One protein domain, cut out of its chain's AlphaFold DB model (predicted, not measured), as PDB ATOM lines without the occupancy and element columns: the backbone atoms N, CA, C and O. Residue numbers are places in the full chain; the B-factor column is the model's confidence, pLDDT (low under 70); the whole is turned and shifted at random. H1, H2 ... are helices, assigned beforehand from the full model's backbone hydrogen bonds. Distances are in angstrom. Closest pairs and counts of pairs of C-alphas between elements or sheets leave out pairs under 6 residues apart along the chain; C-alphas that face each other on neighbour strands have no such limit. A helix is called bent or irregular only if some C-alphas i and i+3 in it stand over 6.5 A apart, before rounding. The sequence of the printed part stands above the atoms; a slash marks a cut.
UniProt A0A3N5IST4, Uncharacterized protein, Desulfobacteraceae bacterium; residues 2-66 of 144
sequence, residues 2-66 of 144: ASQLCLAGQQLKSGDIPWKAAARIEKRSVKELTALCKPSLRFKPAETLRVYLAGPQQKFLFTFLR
ATOM      1  N   ALA A   2     173.815 199.335 126.545       83.50
ATOM      2  CA  ALA A   2     173.978 197.920 126.949       83.50
ATOM      3  C   ALA A   2     175.008 197.121 126.119       83.50
ATOM      4  O   ALA A   2     175.890 196.484 126.681       83.50
ATOM      5  N   SER A   3     174.961 197.220 124.785       87.88
ATOM      6  CA  SER A   3     175.945 196.565 123.902       87.88
ATOM      7  C   SER A   3     177.385 197.032 124.175       87.88
ATOM      8  O   SER A   3     178.296 196.213 124.250       87.88
ATOM      9  N   GLN A   4     177.585 198.328 124.436       91.12
ATOM     10  CA  GLN A   4     178.898 198.886 124.786       91.12
ATOM     11  C   GLN A   4     179.416 198.346 126.125       91.12
ATOM     12  O   GLN A   4     180.611 198.109 126.265       91.12
ATOM     13  N   LEU A   5     178.531 198.116 127.098       92.62
ATOM     14  CA  LEU A   5     178.891 197.499 128.377       92.62
ATOM     15  C   LEU A   5     179.280 196.027 128.225       92.62
ATOM     16  O   LEU A   5     180.231 195.585 128.866       92.62
ATOM     17  N   CYS A   6     178.597 195.287 127.350       93.12
ATOM     18  CA  CYS A   6     178.986 193.919 127.018       93.12
ATOM     19  C   CYS A   6     180.376 193.870 126.369       93.12
ATOM     20  O   CYS A   6     181.200 193.055 126.780       93.12
ATOM     21  N   LEU A   7     180.653 194.769 125.417       93.88
ATOM     22  CA  LEU A   7     181.974 194.902 124.794       93.88
ATOM     23  C   LEU A   7     183.050 195.254 125.828       93.88
ATOM     24  O   LEU A   7     184.082 194.596 125.884       93.88
ATOM     25  N   ALA A   8     182.783 196.221 126.709       92.75
ATOM     26  CA  ALA A   8     183.703 196.571 127.790       92.75
ATOM     27  C   ALA A   8     183.977 195.381 128.726       92.75
ATOM     28  O   ALA A   8     185.115 195.162 129.131       92.75
ATOM     29  N   GLY A   9     182.954 194.579 129.042       92.69
ATOM     30  CA  GLY A   9     183.112 193.347 129.815       92.69
ATOM     31  C   GLY A   9     183.984 192.302 129.108       92.69
ATOM     32  O   GLY A   9     184.796 191.646 129.755       92.69
ATOM     33  N   GLN A  10     183.860 192.171 127.783       92.06
ATOM     34  CA  GLN A  10     184.727 191.299 126.983       92.06
ATOM     35  C   GLN A  10     186.176 191.797 126.979       92.06
ATOM     36  O   GLN A  10     187.072 191.004 127.242       92.06
ATOM     37  N   GLN A  11     186.389 193.098 126.787       93.44
ATOM     38  CA  GLN A  11     187.712 193.737 126.789       93.44
ATOM     39  C   GLN A  11     188.420 193.657 128.152       93.44
ATOM     40  O   GLN A  11     189.633 193.486 128.229       93.44
ATOM     41  N   LEU A  12     187.670 193.749 129.254       93.25
ATOM     42  CA  LEU A  12     188.198 193.517 130.605       93.25
ATOM     43  C   LEU A  12     188.599 192.052 130.824       93.25
ATOM     44  O   LEU A  12     189.535 191.767 131.572       93.25
ATOM     45  N   LYS A  13     187.882 191.117 130.191       90.81
ATOM     46  CA  LYS A  13     188.166 189.682 130.274       90.81
ATOM     47  C   LYS A  13     189.365 189.279 129.408       90.81
ATOM     48  O   LYS A  13     190.140 188.439 129.851       90.81
ATOM     49  N   SER A  14     189.511 189.842 128.208       91.75
ATOM     50  CA  SER A  14     190.660 189.604 127.316       91.75
ATOM     51  C   SER A  14     191.936 190.303 127.788       91.75
ATOM     52  O   SER A  14     193.025 189.877 127.422       91.75
ATOM     53  N   GLY A  15     191.811 191.344 128.617       91.06
ATOM     54  CA  GLY A  15     192.938 192.141 129.103       91.06
ATOM     55  C   GLY A  15     193.224 193.392 128.266       91.06
ATOM     56  O   GLY A  15     194.127 194.148 128.615       91.06
ATOM     57  N   ASP A  16     192.426 193.661 127.226       92.50
ATOM     58  CA  ASP A  16     192.534 194.866 126.388       92.50
ATOM     59  C   ASP A  16     192.319 196.154 127.200       92.50
ATOM     60  O   ASP A  16     192.866 197.213 126.889       92.50
ATOM     61  N   ILE A  17     191.509 196.071 128.260       92.44
ATOM     62  CA  ILE A  17     191.295 197.152 129.220       92.44
ATOM     63  C   ILE A  17     191.748 196.682 130.606       92.44
ATOM     64  O   ILE A  17     191.316 195.627 131.072       92.44
ATOM     65  N   PRO A  18     192.550 197.479 131.336       93.56
ATOM     66  CA  PRO A  18     192.947 197.121 132.688       93.56
ATOM     67  C   PRO A  18     191.767 197.265 133.657       93.56
ATOM     68  O   PRO A  18     191.030 198.253 133.618       93.56
ATOM     69  N   TRP A  19     191.646 196.343 134.617       94.12
ATOM     70  CA  TRP A  19     190.562 196.330 135.613       94.12
ATOM     71  C   TRP A  19     190.437 197.619 136.438       94.12
ATOM     72  O   TRP A  19     189.333 197.988 136.837       94.12
ATOM     73  N   LYS A  20     191.523 198.390 136.595       92.38
ATOM     74  CA  LYS A  20     191.491 199.736 137.204       92.38
ATOM     75  C   LYS A  20     190.527 200.707 136.503       92.38
ATOM     76  O   LYS A  20     190.043 201.652 137.117       92.38
ATOM     77  N   ALA A  21     190.233 200.490 135.220       93.44
ATOM     78  CA  ALA A  21     189.295 201.306 134.458       93.44
ATOM     79  C   ALA A  21     187.821 200.921 134.689       93.44
ATOM     80  O   ALA A  21     186.945 201.732 134.376       93.44
ATOM     81  N   ALA A  22     187.532 199.741 135.253       94.81
ATOM     82  CA  ALA A  22     186.172 199.220 135.411       94.81
ATOM     83  C   ALA A  22     185.290 200.129 136.283       94.81
ATOM     84  O   ALA A  22     184.159 200.433 135.905       94.81
ATOM     85  N   ALA A  23     185.838 200.682 137.371       95.25
ATOM     86  CA  ALA A  23     185.119 201.613 138.248       95.25
ATOM     87  C   ALA A  23     184.681 202.901 137.522       95.25
ATOM     88  O   ALA A  23     183.592 203.431 137.750       95.25
ATOM     89  N   ARG A  24     185.511 203.405 136.599       95.56
ATOM     90  CA  ARG A  24     185.177 204.578 135.778       95.56
ATOM     91  C   ARG A  24     184.070 204.256 134.770       95.56
ATOM     92  O   ARG A  24     183.195 205.095 134.555       95.56
ATOM     93  N   ILE A  25     184.111 203.065 134.170       95.19
ATOM     94  CA  ILE A  25     183.071 202.574 133.254       95.19
ATOM     95  C   ILE A  25     181.740 202.460 134.006       95.19
ATOM     96  O   ILE A  25     180.751 203.039 133.564       95.19
ATOM     97  N   GLU A  26     181.737 201.827 135.186       95.69
ATOM     98  CA  GLU A  26     180.551 201.698 136.042       95.69
ATOM     99  C   GLU A  26     179.966 203.074 136.386       95.69
ATOM    100  O   GLU A  26     178.790 203.324 136.128       95.69
ATOM    101  N   LYS A  27     180.791 204.014 136.869       95.50
ATOM    102  CA  LYS A  27     180.336 205.367 137.232       95.50
ATOM    103  C   LYS A  27     179.690 206.106 136.056       95.50
ATOM    104  O   LYS A  27     178.662 206.763 136.231       95.50
ATOM    105  N   ARG A  28     180.278 206.009 134.857       95.44
ATOM    106  CA  ARG A  28     179.717 206.617 133.642       95.44
ATOM    107  C   ARG A  28     178.366 205.996 133.294       95.44
ATOM    108  O   ARG A  28     177.415 206.731 133.041       95.44
ATOM    109  N   SER A  29     178.277 204.672 133.302       94.75
ATOM    110  CA  SER A  29     177.066 203.954 132.911       94.75
ATOM    111  C   SER A  29     175.930 204.090 133.916       94.75
ATOM    112  O   SER A  29     174.782 204.206 133.503       94.75
ATOM    113  N   VAL A  30     176.231 204.162 135.213       94.94
ATOM    114  CA  VAL A  30     175.248 204.509 136.249       94.94
ATOM    115  C   VAL A  30     174.693 205.911 136.005       94.94
ATOM    116  O   VAL A  30     173.481 206.101 136.018       94.94
ATOM    117  N   LYS A  31     175.558 206.897 135.723       94.75
ATOM    118  CA  LYS A  31     175.115 208.268 135.427       94.75
ATOM    119  C   LYS A  31     174.200 208.314 134.198       94.75
ATOM    120  O   LYS A  31     173.170 208.979 134.237       94.75
ATOM    121  N   GLU A  32     174.576 207.614 133.129       94.56
ATOM    122  CA  GLU A  32     173.787 207.518 131.896       94.56
ATOM    123  C   GLU A  32     172.428 206.848 132.147       94.56
ATOM    124  O   GLU A  32     171.396 207.414 131.796       94.56
ATOM    125  N   LEU A  33     172.411 205.701 132.833       94.88
ATOM    126  CA  LEU A  33     171.181 204.973 133.150       94.88
ATOM    127  C   LEU A  33     170.233 205.800 134.018       94.88
ATOM    128  O   LEU A  33     169.043 205.890 133.730       94.88
ATOM    129  N   THR A  34     170.758 206.452 135.054       94.12
ATOM    130  CA  THR A  34     169.964 207.308 135.939       94.12
ATOM    131  C   THR A  34     169.383 208.508 135.193       94.12
ATOM    132  O   THR A  34     168.236 208.879 135.436       94.12
ATOM    133  N   ALA A  35     170.126 209.092 134.248       95.00
ATOM    134  CA  ALA A  35     169.602 210.157 133.398       95.00
ATOM    135  C   ALA A  35     168.466 209.655 132.486       95.00
ATOM    136  O   ALA A  35     167.434 210.317 132.388       95.00
ATOM    137  N   LEU A  36     168.620 208.470 131.882       94.44
ATOM    138  CA  LEU A  36     167.591 207.840 131.044       94.44
ATOM    139  C   LEU A  36     166.323 207.485 131.831       94.44
ATOM    140  O   LEU A  36     165.220 207.603 131.307       94.44
ATOM    141  N   CYS A  37     166.467 207.075 133.092       95.81
ATOM    142  CA  CYS A  37     165.347 206.709 133.956       95.81
ATOM    143  C   CYS A  37     164.736 207.894 134.725       95.81
ATOM    144  O   CYS A  37     163.872 207.670 135.574       95.81
ATOM    145  N   LYS A  38     165.161 209.138 134.461       94.88
ATOM    146  CA  LYS A  38     164.639 210.344 135.124       94.88
ATOM    147  C   LYS A  38     163.152 210.629 134.829       94.88
ATOM    148  O   LYS A  38     162.433 210.904 135.789       94.88
ATOM    149  N   PRO A  39     162.667 210.604 133.572       95.62
ATOM    150  CA  PRO A  39     161.255 210.848 133.291       95.62
ATOM    151  C   PRO A  39     160.402 209.630 133.661       95.62
ATOM    152  O   PRO A  39     160.786 208.494 133.382       95.62
ATOM    153  N   SER A  40     159.231 209.862 134.252       94.81
ATOM    154  CA  SER A  40     158.236 208.806 134.449       94.81
ATOM    155  C   SER A  40     157.597 208.400 133.121       94.81
ATOM    156  O   SER A  40     157.494 209.190 132.178       94.81
ATOM    157  N   LEU A  41     157.164 207.145 133.044       96.69
ATOM    158  CA  LEU A  41     156.564 206.565 131.850       96.69
ATOM    159  C   LEU A  41     155.065 206.346 132.067       96.69
ATOM    160  O   LEU A  41     154.629 205.846 133.098       96.69
ATOM    161  N   ARG A  42     154.254 206.690 131.059       96.94
ATOM    162  CA  ARG A  42     152.792 206.494 131.108       96.94
ATOM    163  C   ARG A  42     152.398 205.015 131.079       96.94
ATOM    164  O   ARG A  42     151.389 204.626 131.658       96.94
ATOM    165  N   PHE A  43     153.177 204.182 130.385       97.75
ATOM    166  CA  PHE A  43     152.903 202.755 130.264       97.75
ATOM    167  C   PHE A  43     153.368 202.013 131.519       97.75
ATOM    168  O   PHE A  43     154.567 201.888 131.768       97.75
ATOM    169  N   LYS A  44     152.412 201.492 132.294       97.00
ATOM    170  CA  LYS A  44     152.654 200.902 133.618       97.00
ATOM    171  C   LYS A  44     153.758 199.826 133.642       97.00
ATOM    172  O   LYS A  44     154.615 199.921 134.514       97.00
ATOM    173  N   PRO A  45     153.834 198.853 132.709       97.62
ATOM    174  CA  PRO A  45     154.941 197.891 132.692       97.62
ATOM    175  C   PRO A  45     156.320 198.528 132.471       97.62
ATOM    176  O   PRO A  45     157.294 198.108 133.097       97.62
ATOM    177  N   ALA A  46     156.412 199.554 131.621       96.44
ATOM    178  CA  ALA A  46     157.666 200.271 131.412       96.44
ATOM    179  C   ALA A  46     158.045 201.112 132.638       96.44
ATOM    180  O   ALA A  46     159.220 201.169 132.991       96.44
ATOM    181  N   GLU A  47     157.066 201.699 133.327       97.19
ATOM    182  CA  GLU A  47     157.294 202.406 134.590       97.19
ATOM    183  C   GLU A  47     157.793 201.462 135.690       97.19
ATOM    184  O   GLU A  47     158.760 201.784 136.377       97.19
ATOM    185  N   THR A  48     157.223 200.257 135.802       96.81
ATOM    186  CA  THR A  48     157.738 199.219 136.707       96.81
ATOM    187  C   THR A  48     159.207 198.920 136.410       96.81
ATOM    188  O   THR A  48     160.034 198.956 137.318       96.81
ATOM    189  N   LEU A  49     159.559 198.674 135.142       95.50
ATOM    190  CA  LEU A  49     160.950 198.433 134.749       95.50
ATOM    191  C   LEU A  49     161.850 199.629 135.090       95.50
ATOM    192  O   LEU A  49     162.924 199.439 135.654       95.50
ATOM    193  N   ARG A  50     161.410 200.857 134.799       96.25
ATOM    194  CA  ARG A  50     162.148 202.086 135.117       96.25
ATOM    195  C   ARG A  50     162.444 202.192 136.614       96.25
ATOM    196  O   ARG A  50     163.583 202.475 136.977       96.25
ATOM    197  N   VAL A  51     161.458 201.928 137.474       95.19
ATOM    198  CA  VAL A  51     161.628 201.930 138.937       95.19
ATOM    199  C   VAL A  51     162.667 200.897 139.372       95.19
ATOM    200  O   VAL A  51     163.530 201.219 140.183       95.19
ATOM    201  N   TYR A  52     162.656 199.691 138.796       94.94
ATOM    202  CA  TYR A  52     163.690 198.684 139.062       94.94
ATOM    203  C   TYR A  52     165.088 199.130 138.604       94.94
ATOM    204  O   TYR A  52     166.064 198.944 139.330       94.94
ATOM    205  N   LEU A  53     165.192 199.729 137.414       94.56
ATOM    206  CA  LEU A  53     166.459 200.189 136.837       94.56
ATOM    207  C   LEU A  53     167.051 201.405 137.561       94.56
ATOM    208  O   LEU A  53     168.271 201.562 137.566       94.56
ATOM    209  N   ALA A  54     166.217 202.259 138.156       93.69
ATOM    210  CA  ALA A  54     166.633 203.416 138.955       93.69
ATOM    211  C   ALA A  54     166.715 203.121 140.464       93.69
ATOM    212  O   ALA A  54     167.192 203.953 141.233       93.69
ATOM    213  N   GLY A  55     166.214 201.963 140.894       92.88
ATOM    214  CA  GLY A  55     166.104 201.570 142.290       92.88
ATOM    215  C   GLY A  55     167.374 200.937 142.868       92.88
ATOM    216  O   GLY A  55     168.415 200.850 142.208       92.88
ATOM    217  N   PRO A  56     167.304 200.419 144.107       92.50
ATOM    218  CA  PRO A  56     168.448 199.812 144.794       92.50
ATOM    219  C   PRO A  56     169.002 198.567 144.085       92.50
ATOM    220  O   PRO A  56     170.145 198.176 144.334       92.50
ATOM    221  N   GLN A  57     168.221 197.938 143.200       92.19
ATOM    222  CA  GLN A  57     168.644 196.792 142.398       92.19
ATOM    223  C   GLN A  57     169.611 197.178 141.269       92.19
ATOM    224  O   GLN A  57     170.349 196.310 140.802       92.19
ATOM    225  N   GLN A  58     169.678 198.457 140.874       93.00
ATOM    226  CA  GLN A  58     170.563 198.947 139.809       93.00
ATOM    227  C   GLN A  58     172.015 198.496 140.010       93.00
ATOM    228  O   GLN A  58     172.696 198.116 139.057       93.00
ATOM    229  N   LYS A  59     172.480 198.455 141.266       90.19
ATOM    230  CA  LYS A  59     173.838 198.022 141.607       90.19
ATOM    231  C   LYS A  59     174.169 196.625 141.082       90.19
ATOM    232  O   LYS A  59     175.332 196.368 140.793       90.19
ATOM    233  N   PHE A  60     173.197 195.721 140.964       92.56
ATOM    234  CA  PHE A  60     173.440 194.345 140.531       92.56
ATOM    235  C   PHE A  60     173.708 194.231 139.027       92.56
ATOM    236  O   PHE A  60     174.437 193.323 138.625       92.56
ATOM    237  N   LEU A  61     173.230 195.188 138.220       93.00
ATOM    238  CA  LEU A  61     173.446 195.233 136.766       93.00
ATOM    239  C   LEU A  61     174.931 195.345 136.392       93.00
ATOM    240  O   LEU A  61     175.345 194.879 135.335       93.00
ATOM    241  N   PHE A  62     175.744 195.933 137.273       94.81
ATOM    242  CA  PHE A  62     177.163 196.209 137.033       94.81
ATOM    243  C   PHE A  62     178.111 195.247 137.763       94.81
ATOM    244  O   PHE A  62     179.311 195.491 137.835       94.81
ATOM    245  N   THR A  63     177.609 194.130 138.301       94.69
ATOM    246  CA  THR A  63     178.425 193.182 139.089       94.69
ATOM    247  C   THR A  63     179.651 192.667 138.327       94.69
ATOM    248  O   THR A  63     180.712 192.507 138.930       94.69
ATOM    249  N   PHE A  64     179.544 192.487 137.007       94.69
ATOM    250  CA  PHE A  64     180.646 192.061 136.138       94.69
ATOM    251  C   PHE A  64     181.822 193.049 136.078       94.69
ATOM    252  O   PHE A  64     182.937 192.644 135.773       94.69
ATOM    253  N   LEU A  65     181.607 194.329 136.405       95.62
ATOM    254  CA  LEU A  65     182.670 195.340 136.486       95.62
ATOM    255  C   LEU A  65     183.406 195.319 137.832       95.62
ATOM    256  O   LEU A  65     184.479 195.901 137.954       95.62
ATOM    257  N   ARG A  66     182.845 194.642 138.841       94.56
ATOM    258  CA  ARG A  66     183.408 194.555 140.199       94.56
ATOM    259  C   ARG A  66     183.987 193.182 140.520       94.56
ATOM    260  O   ARG A  66     184.806 193.067 141.423       94.56
TER     261      ARG A  66
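What this domain is: This is residues 2 to 66 of the 144 residues of an uncharacterized protein of Desulfobacteraceae bacterium (UniProt A0A3N5IST4). A rod is built along one long helix, H2; H1 runs beside it, H3 extends past its far end, and short H4 and H5 lead back along it. The 65 printed residues hold five named helices, H1 to H5 in chain order, all helix; the whole is loose, radius of gyration of the C-alphas 13.5 A, spans 42 by 17 by 16 A.

Where its parts are: H2, residues 19 to 36, 26.1 A long, is only just irregular: C-alphas 20 and 23 are 6.7 A apart. H1, residues 2 to 14, 18.6 A, begins with C-alpha 2 at (173.978, 197.920, 126.949). H3 is residues 44 to 54, 15.2 A; H4, 58 to 61, 5.6 A; H5, 63 to 66, 5.3 A, ending with C-alpha 66 at (183.408, 194.555, 140.199).

How they stand to each other: H2 touches H5 with residues 22 to 26 alone, closest C-alphas Ala 22 and Leu 65, 5.3 A. H2 and H3, a helical hairpin, touch with residues 33 to 34 of H2 alone, closest C-alphas Thr 34 and Ala 54, 5.9 A. H1 and H2 are close but not clearly touching, closest C-alphas Leu 12 and Trp 19, 6.2 A, opposite ways at a shallow tilt of 6 degrees. H2 and H4 are near each other, with 7 pairs of C-alphas within 10 A. Every O i to N i+4 pair is within hydrogen-bond range in H1 and H3, 12 of 14 in H2; H4 and H5 are too short for one.

The domain as a whole: The farthest C-alphas, of Gly 15 and Arg 42, are 42.7 A apart. The printed part has no cut and no long link; no printed residue is under 70 in pLDDT.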